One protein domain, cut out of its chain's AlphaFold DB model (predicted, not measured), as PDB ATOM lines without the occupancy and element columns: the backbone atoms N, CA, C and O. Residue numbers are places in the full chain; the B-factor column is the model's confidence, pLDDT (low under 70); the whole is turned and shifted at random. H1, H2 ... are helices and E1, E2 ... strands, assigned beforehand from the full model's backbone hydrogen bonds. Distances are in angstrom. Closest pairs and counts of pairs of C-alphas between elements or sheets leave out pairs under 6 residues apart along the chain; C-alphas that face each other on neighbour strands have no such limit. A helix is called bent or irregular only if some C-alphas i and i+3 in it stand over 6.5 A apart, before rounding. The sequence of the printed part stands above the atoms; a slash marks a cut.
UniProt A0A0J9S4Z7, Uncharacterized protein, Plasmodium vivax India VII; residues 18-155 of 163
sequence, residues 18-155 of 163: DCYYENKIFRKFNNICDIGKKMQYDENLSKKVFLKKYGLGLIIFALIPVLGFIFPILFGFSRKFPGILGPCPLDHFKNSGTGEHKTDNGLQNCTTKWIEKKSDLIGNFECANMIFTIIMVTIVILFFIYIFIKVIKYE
ATOM      1  N   ASP A  18      -7.626 -16.167   4.518       88.94
ATOM      2  CA  ASP A  18      -8.690 -15.363   3.891       88.94
ATOM      3  C   ASP A  18      -8.301 -13.876   3.821       88.94
ATOM      4  O   ASP A  18      -8.464 -13.237   2.783       88.94
ATOM      5  N   CYS A  19      -7.688 -13.321   4.876       89.50
ATOM      6  CA  CYS A  19      -7.216 -11.933   4.862       89.50
ATOM      7  C   CYS A  19      -6.131 -11.685   3.796       89.50
ATOM      8  O   CYS A  19      -6.116 -10.625   3.160       89.50
ATOM      9  N   TYR A  20      -5.241 -12.657   3.583       90.56
ATOM     10  CA  TYR A  20      -4.226 -12.608   2.535       90.56
ATOM     11  C   TYR A  20      -4.850 -12.645   1.133       90.56
ATOM     12  O   TYR A  20      -4.553 -11.771   0.309       90.56
ATOM     13  N   TYR A  21      -5.739 -13.608   0.864       88.75
ATOM     14  CA  TYR A  21      -6.408 -13.745  -0.434       88.75
ATOM     15  C   TYR A  21      -7.307 -12.547  -0.749       88.75
ATOM     16  O   TYR A  21      -7.249 -12.028  -1.866       88.75
ATOM     17  N   GLU A  22      -8.040 -12.030   0.238       89.88
ATOM     18  CA  GLU A  22      -8.827 -10.801   0.104       89.88
ATOM     19  C   GLU A  22      -7.948  -9.627  -0.344       89.88
ATOM     20  O   GLU A  22      -8.268  -8.939  -1.313       89.88
ATOM     21  N   ASN A  23      -6.797  -9.420   0.300       89.38
ATOM     22  CA  ASN A  23      -5.877  -8.355  -0.094       89.38
ATOM     23  C   ASN A  23      -5.290  -8.574  -1.498       89.38
ATOM     24  O   ASN A  23      -5.127  -7.615  -2.258       89.38
ATOM     25  N   LYS A  24      -4.996  -9.827  -1.869       89.56
ATOM     26  CA  LYS A  24      -4.504 -10.183  -3.208       89.56
ATOM     27  C   LYS A  24      -5.543  -9.867  -4.288       89.56
ATOM     28  O   LYS A  24      -5.183  -9.282  -5.311       89.56
ATOM     29  N   ILE A  25      -6.813 -10.191  -4.045       88.94
ATOM     30  CA  ILE A  25      -7.940  -9.872  -4.933       88.94
ATOM     31  C   ILE A  25      -8.147  -8.358  -5.018       88.94
ATOM     32  O   ILE A  25      -8.194  -7.804  -6.114       88.94
ATOM     33  N   PHE A  26      -8.161  -7.652  -3.888       90.25
ATOM     34  CA  PHE A  26      -8.350  -6.198  -3.874       90.25
ATOM     35  C   PHE A  26      -7.224  -5.446  -4.576       90.25
ATOM     36  O   PHE A  26      -7.468  -4.424  -5.216       90.25
ATOM     37  N   ARG A  27      -5.986  -5.952  -4.514       88.12
ATOM     38  CA  ARG A  27      -4.881  -5.402  -5.306       88.12
ATOM     39  C   ARG A  27      -5.135  -5.561  -6.806       88.12
ATOM     40  O   ARG A  27      -4.885  -4.621  -7.549       88.12
ATOM     41  N   LYS A  28      -5.675  -6.705  -7.248       87.62
ATOM     42  CA  LYS A  28      -6.082  -6.891  -8.651       87.62
ATOM     43  C   LYS A  28      -7.198  -5.914  -9.043       87.62
ATOM     44  O   LYS A  28      -7.074  -5.289 -10.088       87.62
ATOM     45  N   PHE A  29      -8.219  -5.721  -8.203       87.25
ATOM     46  CA  PHE A  29      -9.290  -4.750  -8.474       87.25
ATOM     47  C   PHE A  29      -8.800  -3.302  -8.536       87.25
ATOM     48  O   PHE A  29      -9.223  -2.567  -9.426       87.25
ATOM     49  N   ASN A  30      -7.868  -2.898  -7.667       87.19
ATOM     50  CA  ASN A  30      -7.239  -1.576  -7.770       87.19
ATOM     51  C   ASN A  30      -6.503  -1.418  -9.104       87.19
ATOM     52  O   ASN A  30      -6.742  -0.442  -9.801       87.19
ATOM     53  N   ASN A  31      -5.705  -2.413  -9.507       86.19
ATOM     54  CA  ASN A  31      -5.016  -2.370 -10.798       86.19
ATOM     55  C   ASN A  31      -6.002  -2.253 -11.971       86.19
ATOM     56  O   ASN A  31      -5.723  -1.541 -12.927       86.19
ATOM     57  N   ILE A  32      -7.151  -2.935 -11.907       84.75
ATOM     58  CA  ILE A  32      -8.211  -2.824 -12.923       84.75
ATOM     59  C   ILE A  32      -8.804  -1.409 -12.932       84.75
ATOM     60  O   ILE A  32      -8.934  -0.817 -13.998       84.75
ATOM     61  N   CYS A  33      -9.101  -0.838 -11.759       82.75
ATOM     62  CA  CYS A  33      -9.573   0.543 -11.650       82.75
ATOM     63  C   CYS A  33      -8.555   1.547 -12.212       82.75
ATOM     64  O   CYS A  33      -8.950   2.505 -12.870       82.75
ATOM     65  N   ASP A  34      -7.261   1.336 -11.965       85.88
ATOM     66  CA  ASP A  34      -6.188   2.209 -12.448       85.88
ATOM     67  C   ASP A  34      -6.007   2.101 -13.969       85.88
ATOM     68  O   ASP A  34      -5.786   3.111 -14.635       85.88
ATOM     69  N   ILE A  35      -6.147   0.897 -14.538       83.00
ATOM     70  CA  ILE A  35      -6.172   0.693 -15.995       83.00
ATOM     71  C   ILE A  35      -7.381   1.408 -16.610       83.00
ATOM     72  O   ILE A  35      -7.207   2.144 -17.575       83.00
ATOM     73  N   GLY A  36      -8.573   1.254 -16.022       80.94
ATOM     74  CA  GLY A  36      -9.788   1.929 -16.492       80.94
ATOM     75  C   GLY A  36      -9.652   3.454 -16.485       80.94
ATOM     76  O   GLY A  36      -9.983   4.102 -17.471       80.94
ATOM     77  N   LYS A  37      -9.054   4.023 -15.428       83.44
ATOM     78  CA  LYS A  37      -8.722   5.459 -15.369       83.44
ATOM     79  C   LYS A  37      -7.780   5.895 -16.491       83.44
ATOM     80  O   LYS A  37      -8.021   6.921 -17.116       83.44
ATOM     81  N   LYS A  38      -6.711   5.132 -16.749       83.12
ATOM     82  CA  LYS A  38      -5.740   5.436 -17.820       83.12
ATOM     83  C   LYS A  38      -6.364   5.375 -19.214       83.12
ATOM     84  O   LYS A  38      -5.923   6.099 -20.095       83.12
ATOM     85  N   MET A  39      -7.373   4.532 -19.400       78.00
ATOM     86  CA  MET A  39      -8.124   4.392 -20.651       78.00
ATOM     87  C   MET A  39      -9.286   5.387 -20.768       78.00
ATOM     88  O   MET A  39     -10.138   5.206 -21.627       78.00
ATOM     89  N   GLN A  40      -9.354   6.399 -19.891       80.00
ATOM     90  CA  GLN A  40     -10.453   7.373 -19.834       80.00
ATOM     91  C   GLN A  40     -11.843   6.722 -19.759       80.00
ATOM     92  O   GLN A  40     -12.828   7.294 -20.208       80.00
ATOM     93  N   TYR A  41     -11.924   5.523 -19.175       70.31
ATOM     94  CA  TYR A  41     -13.151   4.732 -19.103       70.31
ATOM     95  C   TYR A  41     -13.801   4.437 -20.460       70.31
ATOM     96  O   TYR A  41     -14.996   4.149 -20.499       70.31
ATOM     97  N   ASP A  42     -13.023   4.420 -21.550       79.00
ATOM     98  CA  ASP A  42     -13.498   3.873 -22.819       79.00
ATOM     99  C   ASP A  42     -13.924   2.418 -22.591       79.00
ATOM    100  O   ASP A  42     -13.117   1.540 -22.245       79.00
ATOM    101  N   GLU A  43     -15.228   2.191 -22.718       75.19
ATOM    102  CA  GLU A  43     -15.878   0.945 -22.344       75.19
ATOM    103  C   GLU A  43     -15.393  -0.218 -23.222       75.19
ATOM    104  O   GLU A  43     -15.159  -1.326 -22.725       75.19
ATOM    105  N   ASN A  44     -15.157   0.041 -24.508       78.00
ATOM    106  CA  ASN A  44     -14.762  -0.965 -25.489       78.00
ATOM    107  C   ASN A  44     -13.305  -1.396 -25.289       78.00
ATOM    108  O   ASN A  44     -12.999  -2.596 -25.236       78.00
ATOM    109  N   LEU A  45     -12.402  -0.430 -25.110       76.69
ATOM    110  CA  LEU A  45     -10.988  -0.687 -24.822       76.69
ATOM    111  C   LEU A  45     -10.799  -1.369 -23.463       76.69
ATOM    112  O   LEU A  45     -10.067  -2.366 -23.361       76.69
ATOM    113  N   SER A  46     -11.505  -0.890 -22.437       73.81
ATOM    114  CA  SER A  46     -11.426  -1.440 -21.081       73.81
ATOM    115  C   SER A  46     -11.902  -2.895 -21.033       73.81
ATOM    116  O   SER A  46     -11.206  -3.743 -20.465       73.81
ATOM    117  N   LYS A  47     -13.031  -3.224 -21.685       73.12
ATOM    118  CA  LYS A  47     -13.535  -4.606 -21.800       73.12
ATOM    119  C   LYS A  47     -12.523  -5.517 -22.493       73.12
ATOM    120  O   LYS A  47     -12.225  -6.595 -21.978       73.12
ATOM    121  N   LYS A  48     -11.939  -5.083 -23.614       80.25
ATOM    122  CA  LYS A  48     -10.973  -5.885 -24.385       80.25
ATOM    123  C   LYS A  48      -9.712  -6.200 -23.579       80.25
ATOM    124  O   LYS A  48      -9.252  -7.342 -23.562       80.25
ATOM    125  N   VAL A  49      -9.172  -5.211 -22.867       80.81
ATOM    126  CA  VAL A  49      -7.981  -5.392 -22.021       80.81
ATOM    127  C   VAL A  49      -8.295  -6.261 -20.806       80.81
ATOM    128  O   VAL A  49      -7.503  -7.143 -20.459       80.81
ATOM    129  N   PHE A  50      -9.455  -6.058 -20.182       77.69
ATOM    130  CA  PHE A  50      -9.903  -6.870 -19.056       77.69
ATOM    131  C   PHE A  50     -10.087  -8.341 -19.454       77.69
ATOM    132  O   PHE A  50      -9.536  -9.228 -18.798       77.69
ATOM    133  N   LEU A  51     -10.779  -8.605 -20.567       78.25
ATOM    134  CA  LEU A  51     -10.985  -9.955 -21.093       78.25
ATOM    135  C   LEU A  51      -9.659 -10.630 -21.463       78.25
ATOM    136  O   LEU A  51      -9.432 -11.780 -21.088       78.25
ATOM    137  N   LYS A  52      -8.739  -9.912 -22.116       78.44
ATOM    138  CA  LYS A  52      -7.443 -10.479 -22.517       78.44
ATOM    139  C   LYS A  52      -6.536 -10.794 -21.321       78.44
ATOM    140  O   LYS A  52      -5.798 -11.773 -21.358       78.44
ATOM    141  N   LYS A  53      -6.578  -9.980 -20.261       79.38
ATOM    142  CA  LYS A  53      -5.678 -10.113 -19.101       79.38
ATOM    143  C   LYS A  53      -6.230 -10.991 -17.977       79.38
ATOM    144  O   LYS A  53      -5.459 -11.668 -17.304       79.38
ATOM    145  N   TYR A  54      -7.540 -10.948 -17.745       78.81
ATOM    146  CA  TYR A  54      -8.206 -11.647 -16.640       78.81
ATOM    147  C   TYR A  54      -9.290 -12.616 -17.121       78.81
ATOM    148  O   TYR A  54      -9.468 -13.662 -16.503       78.81
ATOM    149  N   GLY A  55      -9.975 -12.295 -18.222       81.75
ATOM    150  CA  GLY A  55     -11.041 -13.128 -18.783       81.75
ATOM    151  C   GLY A  55     -10.549 -14.491 -19.263       81.75
ATOM    152  O   GLY A  55     -11.119 -15.496 -18.859       81.75
ATOM    153  N   LEU A  56      -9.456 -14.550 -20.032       84.62
ATOM    154  CA  LEU A  56      -8.950 -15.818 -20.583       84.62
ATOM    155  C   LEU A  56      -8.688 -16.874 -19.495       84.62
ATOM    156  O   LEU A  56      -9.116 -18.015 -19.624       84.62
ATOM    157  N   GLY A  57      -8.044 -16.487 -18.390       87.19
ATOM    158  CA  GLY A  57      -7.780 -17.408 -17.282       87.19
ATOM    159  C   GLY A  57      -9.051 -17.882 -16.570       87.19
ATOM    160  O   GLY A  57      -9.132 -19.043 -16.182       87.19
ATOM    161  N   LEU A  58     -10.054 -17.009 -16.424       87.38
ATOM    162  CA  LEU A  58     -11.346 -17.374 -15.832       87.38
ATOM    163  C   LEU A  58     -12.156 -18.298 -16.745       87.38
ATOM    164  O   LEU A  58     -12.790 -19.222 -16.246       87.38
ATOM    165  N   ILE A  59     -12.099 -18.077 -18.059       88.25
ATOM    166  CA  ILE A  59     -12.749 -18.935 -19.055       88.25
ATOM    167  C   ILE A  59     -12.136 -20.335 -19.004       88.25
ATOM    168  O   ILE A  59     -12.864 -21.310 -18.868       88.25
ATOM    169  N   ILE A  60     -10.803 -20.439 -19.024       90.19
ATOM    170  CA  ILE A  60     -10.114 -21.735 -18.923       90.19
ATOM    171  C   ILE A  60     -10.467 -22.434 -17.606       90.19
ATOM    172  O   ILE A  60     -10.758 -23.625 -17.609       90.19
ATOM    173  N   PHE A  61     -10.500 -21.703 -16.488       90.19
ATOM    174  CA  PHE A  61     -10.875 -22.263 -15.188       90.19
ATOM    175  C   PHE A  61     -12.318 -22.789 -15.165       90.19
ATOM    176  O   PHE A  61     -12.572 -23.872 -14.642       90.19
ATOM    177  N   ALA A  62     -13.254 -22.057 -15.773       89.69
ATOM    178  CA  ALA A  62     -14.649 -22.472 -15.889       89.69
ATOM    179  C   ALA A  62     -14.847 -23.677 -16.825       89.69
ATOM    180  O   ALA A  62     -15.833 -24.393 -16.681       89.69
ATOM    181  N   LEU A  63     -13.916 -23.919 -17.751       91.38
ATOM    182  CA  LEU A  63     -13.946 -25.060 -18.668       91.38
ATOM    183  C   LEU A  63     -13.392 -26.354 -18.055       91.38
ATOM    184  O   LEU A  63     -13.618 -27.419 -18.617       91.38
ATOM    185  N   ILE A  64     -12.709 -26.312 -16.907       90.38
ATOM    186  CA  ILE A  64     -12.124 -27.519 -16.291       90.38
ATOM    187  C   ILE A  64     -13.164 -28.632 -16.055       90.38
ATOM    188  O   ILE A  64     -12.878 -29.778 -16.407       90.38
ATOM    189  N   PRO A  65     -14.373 -28.353 -15.530       89.44
ATOM    190  CA  PRO A  65     -15.380 -29.391 -15.327       89.44
ATOM    191  C   PRO A  65     -15.858 -30.058 -16.623       89.44
ATOM    192  O   PRO A  65     -16.344 -31.183 -16.575       89.44
ATOM    193  N   VAL A  66     -15.687 -29.408 -17.783       89.75
ATOM    194  CA  VAL A  66     -16.059 -29.962 -19.097       89.75
ATOM    195  C   VAL A  66     -15.276 -31.241 -19.404       89.75
ATOM    196  O   VAL A  66     -15.812 -32.144 -20.038       89.75
ATOM    197  N   LEU A  67     -14.051 -31.376 -18.884       87.88
ATOM    198  CA  LEU A  67     -13.254 -32.599 -19.029       87.88
ATOM    199  C   LEU A  67     -13.951 -33.822 -18.418       87.88
ATOM    200  O   LEU A  67     -13.842 -34.922 -18.951       87.88
ATOM    201  N   GLY A  68     -14.717 -33.621 -17.347       87.38
ATOM    202  CA  GLY A  68     -15.508 -34.674 -16.719       87.38
ATOM    203  C   GLY A  68     -16.659 -35.178 -17.594       87.38
ATOM    204  O   GLY A  68     -17.027 -36.347 -17.526       87.38
ATOM    205  N   PHE A  69     -17.185 -34.342 -18.494       86.25
ATOM    206  CA  PHE A  69     -18.262 -34.735 -19.410       86.25
ATOM    207  C   PHE A  69     -17.784 -35.588 -20.592       86.25
ATOM    208  O   PHE A  69     -18.611 -36.199 -21.267       86.25
ATOM    209  N   ILE A  70     -16.471 -35.697 -20.822       89.38
ATOM    210  CA  ILE A  70     -15.909 -36.533 -21.894       89.38
ATOM    211  C   ILE A  70     -16.292 -38.003 -21.695       89.38
ATOM    212  O   ILE A  70     -16.611 -38.696 -22.657       89.38
ATOM    213  N   PHE A  71     -16.300 -38.478 -20.449       87.38
ATOM    214  CA  PHE A  71     -16.586 -39.879 -20.162       87.38
ATOM    215  C   PHE A  71     -18.026 -40.285 -20.546       87.38
ATOM    216  O   PHE A  71     -18.163 -41.233 -21.320       87.38
ATOM    217  N   PRO A  72     -19.088 -39.559 -20.130       85.00
ATOM    218  CA  PRO A  72     -20.440 -39.822 -20.623       85.00
ATOM    219  C   PRO A  72     -20.592 -39.727 -22.146       85.00
ATOM    220  O   PRO A  72     -21.405 -40.445 -22.715       85.00
ATOM    221  N   ILE A  73     -19.823 -38.868 -22.826       86.88
ATOM    222  CA  ILE A  73     -19.853 -38.768 -24.297       86.88
ATOM    223  C   ILE A  73     -19.265 -40.032 -24.945       86.88
ATOM    224  O   ILE A  73     -19.764 -40.506 -25.968       86.88
ATOM    225  N   LEU A  74     -18.213 -40.596 -24.348       86.50
ATOM    226  CA  LEU A  74     -17.567 -41.807 -24.845       86.50
ATOM    227  C   LEU A  74     -18.399 -43.057 -24.565       86.50
ATOM    228  O   LEU A  74     -18.652 -43.812 -25.493       86.50
ATOM    229  N   PHE A  75     -18.845 -43.280 -23.331       82.50
ATOM    230  CA  PHE A  75     -19.484 -44.548 -22.948       82.50
ATOM    231  C   PHE A  75     -21.020 -44.489 -22.922       82.50
ATOM    232  O   PHE A  75     -21.682 -45.520 -23.045       82.50
ATOM    233  N   GLY A  76     -21.601 -43.288 -22.877       78.75
ATOM    234  CA  GLY A  76     -23.042 -43.078 -22.750       78.75
ATOM    235  C   GLY A  76     -23.514 -43.140 -21.302       78.75
ATOM    236  O   GLY A  76     -22.827 -43.656 -20.430       78.75
ATOM    237  N   PHE A  77     -24.714 -42.619 -21.050       70.31
ATOM    238  CA  PHE A  77     -25.351 -42.679 -19.725       70.31
ATOM    239  C   PHE A  77     -26.179 -43.951 -19.520       70.31
ATOM    240  O   PHE A  77     -26.552 -44.300 -18.402       70.31
ATOM    241  N   SER A  78     -26.593 -44.602 -20.606       70.12
ATOM    242  CA  SER A  78     -27.505 -45.748 -20.581       70.12
ATOM    243  C   SER A  78     -27.527 -46.436 -21.940       70.12
ATOM    244  O   SER A  78     -27.219 -45.816 -22.952       70.12
ATOM    245  N   ARG A  79     -28.037 -47.673 -22.011       67.50
ATOM    246  CA  ARG A  79     -28.280 -48.360 -23.298       67.50
ATOM    247  C   ARG A  79     -29.197 -47.578 -24.253       67.50
ATOM    248  O   ARG A  79     -29.094 -47.745 -25.457       67.50
ATOM    249  N   LYS A  80     -30.081 -46.718 -23.722       71.12
ATOM    250  CA  LYS A  80     -30.942 -45.816 -24.514       71.12
ATOM    251  C   LYS A  80     -30.203 -44.597 -25.078       71.12
ATOM    252  O   LYS A  80     -30.653 -44.026 -26.061       71.12
ATOM    253  N   PHE A  81     -29.092 -44.213 -24.455       72.12
ATOM    254  CA  PHE A  81     -28.240 -43.099 -24.861       72.12
ATOM    255  C   PHE A  81     -26.790 -43.589 -24.931       72.12
ATOM    256  O   PHE A  81     -25.987 -43.253 -24.051       72.12
ATOM    257  N   PRO A  82     -26.478 -44.456 -25.916       73.75
ATOM    258  CA  PRO A  82     -25.129 -44.963 -26.095       73.75
ATOM    259  C   PRO A  82     -24.191 -43.813 -26.468       73.75
ATOM    260  O   PRO A  82     -24.543 -42.938 -27.260       73.75
ATOM    261  N   GLY A  83     -22.999 -43.813 -25.875       78.94
ATOM    262  CA  GLY A  83     -21.919 -42.927 -26.294       78.94
ATOM    263  C   GLY A  83     -21.270 -43.414 -27.587       78.94
ATOM    264  O   GLY A  83     -21.696 -44.401 -28.189       78.94
ATOM    265  N   ILE A  84     -20.189 -42.750 -27.995       82.62
ATOM    266  CA  ILE A  84     -19.405 -43.118 -29.191       82.62
ATOM    267  C   ILE A  84     -18.922 -44.582 -29.132       82.62
ATOM    268  O   ILE A  84     -18.920 -45.285 -30.137       82.62
ATOM    269  N   LEU A  85     -18.535 -45.038 -27.943       79.31
ATOM    270  CA  LEU A  85     -18.131 -46.402 -27.603       79.31
ATOM    271  C   LEU A  85     -19.232 -47.100 -26.788       79.31
ATOM    272  O   LEU A  85     -18.938 -47.834 -25.851       79.31
ATOM    273  N   GLY A  86     -20.503 -46.813 -27.075       70.50
ATOM    274  CA  GLY A  86     -21.632 -47.316 -26.297       70.50
ATOM    275  C   GLY A  86     -21.702 -48.850 -26.199       70.50
ATOM    276  O   GLY A  86     -21.085 -49.564 -26.993       70.50
ATOM    277  N   PRO A  87     -22.455 -49.383 -25.221       72.44
ATOM    278  CA  PRO A  87     -22.590 -50.827 -25.024       72.44
ATOM    279  C   PRO A  87     -23.152 -51.528 -26.273       72.44
ATOM    280  O   PRO A  87     -23.921 -50.927 -27.026       72.44
ATOM    281  N   CYS A  88     -22.789 -52.802 -26.484       74.25
ATOM    282  CA  CYS A  88     -23.296 -53.582 -27.619       74.25
ATOM    283  C   CYS A  88     -24.840 -53.718 -27.480       74.25
ATOM    284  O   CYS A  88     -25.349 -53.880 -26.357       74.25
ATOM    285  N   PRO A  89     -25.613 -53.563 -28.570       73.00
ATOM    286  CA  PRO A  89     -27.071 -53.569 -28.493       73.00
ATOM    287  C   PRO A  89     -27.622 -54.961 -28.126       73.00
ATOM    288  O   PRO A  89     -26.954 -55.986 -28.253       73.00
ATOM    289  N   LEU A  90     -28.833 -54.996 -27.555       72.00
ATOM    290  CA  LEU A  90     -29.385 -56.196 -26.896       72.00
ATOM    291  C   LEU A  90     -29.651 -57.368 -27.856       72.00
ATOM    292  O   LEU A  90     -29.679 -58.525 -27.440       72.00
ATOM    293  N   ASP A  91     -29.834 -57.071 -29.133       71.06
ATOM    294  CA  ASP A  91     -30.009 -58.014 -30.236       71.06
ATOM    295  C   ASP A  91     -28.745 -58.832 -30.544       71.06
ATOM    296  O   ASP A  91     -28.853 -59.905 -31.150       71.06
ATOM    297  N   HIS A  92     -27.577 -58.388 -30.062       73.12
ATOM    298  CA  HIS A  92     -26.312 -59.105 -30.204       73.12
ATOM    299  C   HIS A  92     -26.125 -60.254 -29.209       73.12
ATOM    300  O   HIS A  92     -25.212 -61.057 -29.391       73.12
ATOM    301  N   PHE A  93     -26.976 -60.397 -28.192       72.62
ATOM    302  CA  PHE A  93     -26.841 -61.457 -27.188       72.62
ATOM    303  C   PHE A  93     -27.674 -62.690 -27.527       72.62
ATOM    304  O   PHE A  93     -28.817 -62.566 -27.968       72.62
ATOM    305  N   LYS A  94     -27.125 -63.888 -27.281       69.19
ATOM    306  CA  LYS A  94     -27.833 -65.169 -27.460       69.19
ATOM    307  C   LYS A  94     -29.064 -65.259 -26.561       69.19
ATOM    308  O   LYS A  94     -30.128 -65.613 -27.045       69.19
ATOM    309  N   ASN A  95     -28.911 -64.885 -25.289       66.19
ATOM    310  CA  ASN A  95     -29.982 -64.786 -24.301       66.19
ATOM    311  C   ASN A  95     -29.799 -63.509 -23.469       66.19
ATOM    312  O   ASN A  95     -28.675 -63.153 -23.104       66.19
ATOM    313  N   SER A  96     -30.900 -62.831 -23.134       58.59
ATOM    314  CA  SER A  96     -30.909 -61.641 -22.274       58.59
ATOM    315  C   SER A  96     -30.530 -62.007 -20.830       58.59
ATOM    316  O   SER A  96     -31.396 -62.164 -19.980       58.59
ATOM    317  N   GLY A  97     -29.237 -62.189 -20.550       58.81
ATOM    318  CA  GLY A  97     -28.751 -62.449 -19.189       58.81
ATOM    319  C   GLY A  97     -27.390 -63.136 -19.078       58.81
ATOM    320  O   GLY A  97     -26.745 -62.999 -18.046       58.81
ATOM    321  N   THR A  98     -26.917 -63.829 -20.120       57.34
ATOM    322  CA  THR A  98     -25.658 -64.602 -20.048       57.34
ATOM    323  C   THR A  98     -24.421 -63.814 -20.481       57.34
ATOM    324  O   THR A  98     -23.302 -64.265 -20.262       57.34
ATOM    325  N   GLY A  99     -24.596 -62.639 -21.100       61.84
ATOM    326  CA  GLY A  99     -23.487 -61.849 -21.656       61.84
ATOM    327  C   GLY A  99     -22.830 -62.486 -22.889       61.84
ATOM    328  O   GLY A  99     -21.806 -62.007 -23.371       61.84
ATOM    329  N   GLU A 100     -23.403 -63.569 -23.420       64.06
ATOM    330  CA  GLU A 100     -22.851 -64.285 -24.567       64.06
ATOM    331  C   GLU A 100     -23.332 -63.673 -25.883       64.06
ATOM    332  O   GLU A 100     -24.527 -63.662 -26.183       64.06
ATOM    333  N   HIS A 101     -22.388 -63.188 -26.691       70.75
ATOM    334  CA  HIS A 101     -22.672 -62.655 -28.025       70.75
ATOM    335  C   HIS A 101     -23.062 -63.780 -28.988       70.75
ATOM    336  O   HIS A 101     -22.512 -64.888 -28.933       70.75
ATOM    337  N   LYS A 102     -23.995 -63.495 -29.899       70.75
ATOM    338  CA  LYS A 102     -24.324 -64.372 -31.028       70.75
ATOM    339  C   LYS A 102     -23.086 -64.538 -31.908       70.75
ATOM    340  O   LYS A 102     -22.329 -63.600 -32.132       70.75
ATOM    341  N   THR A 103     -22.868 -65.757 -32.381       64.19
ATOM    342  CA  THR A 103     -21.657 -66.172 -33.107       64.19
ATOM    343  C   THR A 103     -21.894 -66.293 -34.612       64.19
ATOM    344  O   THR A 103     -21.073 -66.868 -35.319       64.19
ATOM    345  N   ASP A 104     -22.996 -65.739 -35.107       57.38
ATOM    346  CA  ASP A 104     -23.537 -66.051 -36.425       57.38
ATOM    347  C   ASP A 104     -23.257 -64.877 -37.394       57.38
ATOM    348  O   ASP A 104     -23.061 -63.734 -36.965       57.38
ATOM    349  N   ASN A 105     -23.153 -65.181 -38.694       56.00
ATOM    350  CA  ASN A 105     -22.589 -64.340 -39.765       56.00
ATOM    351  C   ASN A 105     -22.890 -62.827 -39.652       56.00
ATOM    352  O   ASN A 105     -24.026 -62.390 -39.805       56.00
ATOM    353  N   GLY A 106     -21.826 -62.039 -39.436       53.22
ATOM    354  CA  GLY A 106     -21.827 -60.571 -39.306       53.22
ATOM    355  C   GLY A 106     -21.483 -60.061 -37.899       53.22
ATOM    356  O   GLY A 106     -20.934 -58.970 -37.764       53.22
ATOM    357  N   LEU A 107     -21.723 -60.871 -36.857       55.84
ATOM    358  CA  LEU A 107     -21.684 -60.440 -35.448       55.84
ATOM    359  C   LEU A 107     -20.548 -61.024 -34.601       55.84
ATOM    360  O   LEU A 107     -20.418 -60.683 -33.428       55.84
ATOM    361  N   GLN A 108     -19.694 -61.871 -35.181       54.50
ATOM    362  CA  GLN A 108     -18.530 -62.431 -34.477       54.50
ATOM    363  C   GLN A 108     -17.525 -61.353 -34.026       54.50
ATOM    364  O   GLN A 108     -16.800 -61.559 -33.051       54.50
ATOM    365  N   ASN A 109     -17.535 -60.184 -34.677       57.97
ATOM    366  CA  ASN A 109     -16.601 -59.084 -34.448       57.97
ATOM    367  C   ASN A 109     -17.284 -57.845 -33.819       57.97
ATOM    368  O   ASN A 109     -17.048 -56.733 -34.286       57.97
ATOM    369  N   CYS A 110     -18.129 -57.988 -32.774       66.62
ATOM    370  CA  CYS A 110     -18.633 -56.806 -32.038       66.62
ATOM    371  C   CYS A 110     -17.450 -56.062 -31.386       66.62
ATOM    372  O   CYS A 110     -16.841 -56.538 -30.423       66.62
ATOM    373  N   THR A 111     -17.142 -54.867 -31.896       67.56
ATOM    374  CA  THR A 111     -16.021 -54.020 -31.456       67.56
ATOM    375  C   THR A 111     -16.146 -53.568 -30.002       67.56
ATOM    376  O   THR A 111     -15.158 -53.142 -29.419       67.56
ATOM    377  N   THR A 112     -17.329 -53.675 -29.389       70.75
ATOM    378  CA  THR A 112     -17.609 -53.282 -27.996       70.75
ATOM    379  C   THR A 112     -17.664 -54.467 -27.025       70.75
ATOM    380  O   THR A 112     -17.869 -54.274 -25.830       70.75
ATOM    381  N   LYS A 113     -17.344 -55.693 -27.468       73.94
ATOM    382  CA  LYS A 113     -17.238 -56.885 -26.599       73.94
ATOM    383  C   LYS A 113     -16.250 -56.710 -25.433       73.94
ATOM    384  O   LYS A 113     -16.433 -57.272 -24.354       73.94
ATOM    385  N   TRP A 114     -15.189 -55.922 -25.625       74.75
ATOM    386  CA  TRP A 114     -14.209 -55.632 -24.570       74.75
ATOM    387  C   TRP A 114     -14.776 -54.751 -23.447       74.75
ATOM    388  O   TRP A 114     -14.312 -54.866 -22.314       74.75
ATOM    389  N   ILE A 115     -15.778 -53.916 -23.746       76.75
ATOM    390  CA  ILE A 115     -16.450 -53.030 -22.783       76.75
ATOM    391  C   ILE A 115     -17.233 -53.866 -21.784       76.75
ATOM    392  O   ILE A 115     -17.123 -53.651 -20.585       76.75
ATOM    393  N   GLU A 116     -17.946 -54.885 -22.260       73.56
ATOM    394  CA  GLU A 116     -18.667 -55.821 -21.392       73.56
ATOM    395  C   GLU A 116     -17.726 -56.687 -20.567       73.56
ATOM    396  O   GLU A 116     -17.933 -56.848 -19.370       73.56
ATOM    397  N   LYS A 117     -16.627 -57.169 -21.158       78.31
ATOM    398  CA  LYS A 117     -15.601 -57.909 -20.404       78.31
ATOM    399  C   LYS A 117     -14.987 -57.075 -19.267       78.31
ATOM    400  O   LYS A 117     -14.425 -57.632 -18.326       78.31
ATOM    401  N   LYS A 118     -15.026 -55.747 -19.380       82.25
ATOM    402  CA  LYS A 118     -14.450 -54.794 -18.424       82.25
ATOM    403  C   LYS A 118     -15.518 -53.894 -17.791       82.25
ATOM    404  O   LYS A 118     -15.161 -52.832 -17.282       82.25
ATOM    405  N   SER A 119     -16.785 -54.319 -17.778       78.75
ATOM    406  CA  SER A 119     -17.920 -53.497 -17.334       78.75
ATOM    407  C   SER A 119     -17.719 -52.922 -15.937       78.75
ATOM    408  O   SER A 119     -17.956 -51.737 -15.728       78.75
ATOM    409  N   ASP A 120     -17.195 -53.723 -15.010       81.81
ATOM    410  CA  ASP A 120     -16.989 -53.310 -13.617       81.81
ATOM    411  C   ASP A 120     -15.905 -52.231 -13.493       81.81
ATOM    412  O   ASP A 120     -16.030 -51.282 -12.722       81.81
ATOM    413  N   LEU A 121     -14.839 -52.339 -14.293       84.88
ATOM    414  CA  LEU A 121     -13.773 -51.336 -14.342       84.88
ATOM    415  C   LEU A 121     -14.273 -50.021 -14.943       84.88
ATOM    416  O   LEU A 121     -13.945 -48.952 -14.429       84.88
ATOM    417  N   ILE A 122     -15.071 -50.103 -16.009       84.94
ATOM    418  CA  ILE A 122     -15.653 -48.934 -16.675       84.94
ATOM    419  C   ILE A 122     -16.663 -48.253 -15.749       84.94
ATOM    420  O   ILE A 122     -16.589 -47.038 -15.588       84.94
ATOM    421  N   GLY A 123     -17.514 -49.016 -15.058       84.31
ATOM    422  CA  GLY A 123     -18.452 -48.486 -14.066       84.31
ATOM    423  C   GLY A 123     -17.752 -47.829 -12.871       84.31
ATOM    424  O   GLY A 123     -18.133 -46.740 -12.448       84.31
ATOM    425  N   ASN A 124     -16.663 -48.416 -12.361       88.06
ATOM    426  CA  ASN A 124     -15.866 -47.784 -11.303       88.06
ATOM    427  C   ASN A 124     -15.232 -46.464 -11.766       88.06
ATOM    428  O   ASN A 124     -15.198 -45.490 -11.009       88.06
ATOM    429  N   PHE A 125     -14.746 -46.414 -13.008       88.25
ATOM    430  CA  PHE A 125     -14.195 -45.191 -13.588       88.25
ATOM    431  C   PHE A 125     -15.283 -44.135 -13.823       88.25
ATOM    432  O   PHE A 125     -15.048 -42.956 -13.563       88.25
ATOM    433  N   GLU A 126     -16.480 -44.548 -14.244       88.62
ATOM    434  CA  GLU A 126     -17.652 -43.682 -14.381       88.62
ATOM    435  C   GLU A 126     -18.000 -43.017 -13.051       88.62
ATOM    436  O   GLU A 126     -18.067 -41.789 -12.974       88.62
ATOM    437  N   CYS A 127     -18.134 -43.813 -11.986       88.62
ATOM    438  CA  CYS A 127     -18.410 -43.324 -10.639       88.62
ATOM    439  C   CYS A 127     -17.337 -42.336 -10.162       88.62
ATOM    440  O   CYS A 127     -17.661 -41.241  -9.694       88.62
ATOM    441  N   ALA A 128     -16.055 -42.684 -10.311       91.06
ATOM    442  CA  ALA A 128     -14.950 -41.813  -9.917       91.06
ATOM    443  C   ALA A 128     -14.957 -40.490 -10.700       91.06
ATOM    444  O   ALA A 128     -14.804 -39.413 -10.116       91.06
ATOM    445  N   ASN A 129     -15.182 -40.555 -12.013       91.56
ATOM    446  CA  ASN A 129     -15.244 -39.381 -12.868       91.56
ATOM    447  C   ASN A 129     -16.481 -38.514 -12.573       91.56
ATOM    448  O   ASN A 129     -16.380 -37.286 -12.561       91.56
ATOM    449  N   MET A 130     -17.630 -39.118 -12.267       90.31
ATOM    450  CA  MET A 130     -18.833 -38.399 -11.844       90.31
ATOM    451  C   MET A 130     -18.579 -37.633 -10.541       90.31
ATOM    452  O   MET A 130     -18.839 -36.430 -10.477       90.31
ATOM    453  N   ILE A 131     -17.995 -38.291  -9.533       92.81
ATOM    454  CA  ILE A 131     -17.618 -37.659  -8.259       92.81
ATOM    455  C   ILE A 131     -16.648 -36.499  -8.502       92.81
ATOM    456  O   ILE A 131     -16.870 -35.392  -8.008       92.81
ATOM    457  N   PHE A 132     -15.605 -36.722  -9.304       91.88
ATOM    458  CA  PHE A 132     -14.652 -35.679  -9.677       91.88
ATOM    459  C   PHE A 132     -15.348 -34.486 -10.343       91.88
ATOM    460  O   PHE A 132     -15.124 -33.342  -9.949       91.88
ATOM    461  N   THR A 133     -16.247 -34.738 -11.297       93.44
ATOM    462  CA  THR A 133     -16.989 -33.691 -12.013       93.44
ATOM    463  C   THR A 133     -17.832 -32.858 -11.051       93.44
ATOM    464  O   THR A 133     -17.741 -31.631 -11.072       93.44
ATOM    465  N   ILE A 134     -18.593 -33.498 -10.156       92.94
ATOM    466  CA  ILE A 134     -19.429 -32.812  -9.157       92.94
ATOM    467  C   ILE A 134     -18.567 -31.937  -8.239       92.94
ATOM    468  O   ILE A 134     -18.894 -30.767  -8.010       92.94
ATOM    469  N   ILE A 135     -17.448 -32.470  -7.744       94.88
ATOM    470  CA  ILE A 135     -16.515 -31.728  -6.885       94.88
ATOM    471  C   ILE A 135     -15.951 -30.516  -7.634       94.88
ATOM    472  O   ILE A 135     -15.970 -29.404  -7.103       94.88
ATOM    473  N   MET A 136     -15.501 -30.694  -8.876       94.44
ATOM    474  CA  MET A 136     -14.926 -29.612  -9.676       94.44
ATOM    475  C   MET A 136     -15.952 -28.527 -10.009       94.44
ATOM    476  O   MET A 136     -15.653 -27.344  -9.839       94.44
ATOM    477  N   VAL A 137     -17.173 -28.900 -10.410       94.25
ATOM    478  CA  VAL A 137     -18.279 -27.947 -10.620       94.25
ATOM    479  C   VAL A 137     -18.551 -27.161  -9.337       94.25
ATOM    480  O   VAL A 137     -18.620 -25.931  -9.368       94.25
ATOM    481  N   THR A 138     -18.632 -27.850  -8.198       95.50
ATOM    482  CA  THR A 138     -18.875 -27.221  -6.892       95.50
ATOM    483  C   THR A 138     -17.778 -26.212  -6.547       95.50
ATOM    484  O   THR A 138     -18.076 -25.077  -6.172       95.50
ATOM    485  N   ILE A 139     -16.503 -26.574  -6.730       94.56
ATOM    486  CA  ILE A 139     -15.358 -25.682  -6.494       94.56
ATOM    487  C   ILE A 139     -15.429 -24.440  -7.389       94.56
ATOM    488  O   ILE A 139     -15.223 -23.324  -6.903       94.56
ATOM    489  N   VAL A 140     -15.734 -24.611  -8.678       94.31
ATOM    490  CA  VAL A 140     -15.845 -23.499  -9.633       94.31
ATOM    491  C   VAL A 140     -16.966 -22.539  -9.220       94.31
ATOM    492  O   VAL A 140     -16.743 -21.328  -9.166       94.31
ATOM    493  N   ILE A 141     -18.140 -23.058  -8.851       94.25
ATOM    494  CA  ILE A 141     -19.273 -22.245  -8.384       94.25
ATOM    495  C   ILE A 141     -18.901 -21.469  -7.112       94.25
ATOM    496  O   ILE A 141     -19.079 -20.249  -7.057       94.25
ATOM    497  N   LEU A 142     -18.328 -22.143  -6.108       94.88
ATOM    498  CA  LEU A 142     -17.898 -21.505  -4.859       94.88
ATOM    499  C   LEU A 142     -16.844 -20.420  -5.100       94.88
ATOM    500  O   LEU A 142     -16.875 -19.367  -4.457       94.88
ATOM    501  N   PHE A 143     -15.935 -20.642  -6.047       92.19
ATOM    502  CA  PHE A 143     -14.933 -19.659  -6.436       92.19
ATOM    503  C   PHE A 143     -15.568 -18.392  -7.027       92.19
ATOM    504  O   PHE A 143     -15.204 -17.283  -6.623       92.19
ATOM    505  N   PHE A 144     -16.550 -18.528  -7.926       90.94
ATOM    506  CA  PHE A 144     -17.275 -17.376  -8.474       90.94
ATOM    507  C   PHE A 144     -18.075 -16.634  -7.399       90.94
ATOM    508  O   PHE A 144     -17.964 -15.409  -7.302       90.94
ATOM    509  N   ILE A 145     -18.804 -17.355  -6.540       94.31
ATOM    510  CA  ILE A 145     -19.533 -16.766  -5.403       94.31
ATOM    511  C   ILE A 145     -18.573 -15.975  -4.502       94.31
ATOM    512  O   ILE A 145     -18.849 -14.824  -4.151       94.31
ATOM    513  N   TYR A 146     -17.412 -16.547  -4.173       91.94
ATOM    514  CA  TYR A 146     -16.389 -15.872  -3.374       91.94
ATOM    515  C   TYR A 146     -15.900 -14.580  -4.039       91.94
ATOM    516  O   TYR A 146     -15.792 -13.550  -3.365       91.94
ATOM    517  N   ILE A 147     -15.646 -14.594  -5.354       90.38
ATOM    518  CA  ILE A 147     -15.271 -13.386  -6.101       90.38
ATOM    519  C   ILE A 147     -16.366 -12.323  -5.986       90.38
ATOM    520  O   ILE A 147     -16.043 -11.196  -5.611       90.38
ATOM    521  N   PHE A 148     -17.634 -12.660  -6.242       90.81
ATOM    522  CA  PHE A 148     -18.743 -11.700  -6.172       90.81
ATOM    523  C   PHE A 148     -18.884 -11.071  -4.783       90.81
ATOM    524  O   PHE A 148     -18.941  -9.845  -4.660       90.81
ATOM    525  N   ILE A 149     -18.835 -11.883  -3.722       92.25
ATOM    526  CA  ILE A 149     -18.868 -11.391  -2.336       92.25
ATOM    527  C   ILE A 149     -17.718 -10.405  -2.088       92.25
ATOM    528  O   ILE A 149     -17.911  -9.338  -1.491       92.25
ATOM    529  N   LYS A 150     -16.504 -10.730  -2.551       90.38
ATOM    530  CA  LYS A 150     -15.345  -9.846  -2.390       90.38
ATOM    531  C   LYS A 150     -15.454  -8.583  -3.256       90.38
ATOM    532  O   LYS A 150     -15.018  -7.536  -2.784       90.38
ATOM    533  N   VAL A 151     -16.055  -8.623  -4.449       90.12
ATOM    534  CA  VAL A 151     -16.329  -7.422  -5.270       90.12
ATOM    535  C   VAL A 151     -17.245  -6.455  -4.518       90.12
ATOM    536  O   VAL A 151     -16.870  -5.300  -4.322       90.12
ATOM    537  N   ILE A 152     -18.376  -6.933  -3.990       89.62
ATOM    538  CA  ILE A 152     -19.316  -6.097  -3.219       89.62
ATOM    539  C   ILE A 152     -18.614  -5.476  -2.004       89.62
ATOM    540  O   ILE A 152     -18.760  -4.288  -1.709       89.62
ATOM    541  N   LYS A 153     -17.809  -6.271  -1.287       89.62
ATOM    542  CA  LYS A 153     -17.020  -5.776  -0.151       89.62
ATOM    543  C   LYS A 153     -15.995  -4.719  -0.576       89.62
ATOM    544  O   LYS A 153     -15.795  -3.744   0.148       89.62
ATOM    545  N   TYR A 154     -15.341  -4.904  -1.720       89.06
ATOM    546  CA  TYR A 154     -14.383  -3.945  -2.263       89.06
ATOM    547  C   TYR A 154     -15.046  -2.599  -2.573       89.06
ATOM    548  O   TYR A 154     -14.517  -1.563  -2.167       89.06
ATOM    549  N   GLU A 155     -16.209  -2.606  -3.226       87.38
ATOM    550  CA  GLU A 155     -16.942  -1.380  -3.562       87.38
ATOM    551  C   GLU A 155     -17.398  -0.615  -2.323       87.38
ATOM    552  O   GLU A 155     -17.167   0.591  -2.232       87.38
TER     553      GLU A 155
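This is residues 18 to 155 of the 163 residues of an uncharacterized protein of Plasmodium vivax India VII (UniProt A0A0J9S4Z7). A long, narrow, open frame: the straight helix H5 is one long side, arm H2b and helix H3 make the other, and H1 with arm H2a closes one end. At the other end lie short H4 and the loop of residues 79 to 112. The printed part has 138 residues with five named helices and one named strand, in the order H1, H2, H3, E1, H4, H5; it is mostly helix. It is extended, a rod of 76 by 32 by 18 A, with a radius of gyration of the C-alphas of 25.0 A.

Find C-alpha 18 at (-8.690, -15.363, 3.891); from there H1 runs 30.2 A to residue 38. H2, residues 43 to 63, was assigned as one helix by its hydrogen bonds but is bent: C-alphas 53 and 56 are 6.7 A apart. Its arms are H2a, residues 43 to 53, 15.4 A, and H2b, residues 56 to 63, 10.7 A. Next come H3, residues 66 to 75, 15.5 A; E1, residues 76 to 78; and H4, residues 113 to 117. H5, residues 119 to 155, runs 53.9 A to C-alpha 155 at (-16.942, -1.380, -3.562).

H1 and H2a, a helical hairpin, only just touch, with 3 pairs of C-alphas within 8 A, closest at Gly 36 and Ser 46, 5.9 A. The arms H2a and H2b stand at a steep tilt of 66 degrees. H2b is close to but not clearly touching H5; the closest C-alphas, Ala 62 and Val 140, are 6.5 A apart. H3 touches residues 126 to 133 of H5 at a shallow tilt of 22 degrees, opposite ways, closest at C-alphas 68 and 133, 5.0 A. E1 pairs with no named strand; residues 81 to 82 pair with it, antiparallel. H4 is close to but not clearly touching H5, with C-alphas 115 and 122 closest at 7.4 A. H1 and H5 only just touch, with 3 pairs within 8 A, the closest C-alphas being 26 and 154, 6.6 A. Every O i to N i+4 pair is within hydrogen-bond range in H1, H2a, H2b, H4 and H5; in H3 it is 3 of 6.

The C-alphas farthest apart, Gln 40 and Asp 104, are 76.4 A apart. The printed part has no cut, and E1 to H4 is the long link. Look for pLDDT under 70 at residue 79, residues 94 to 100 and residues 103 to 111.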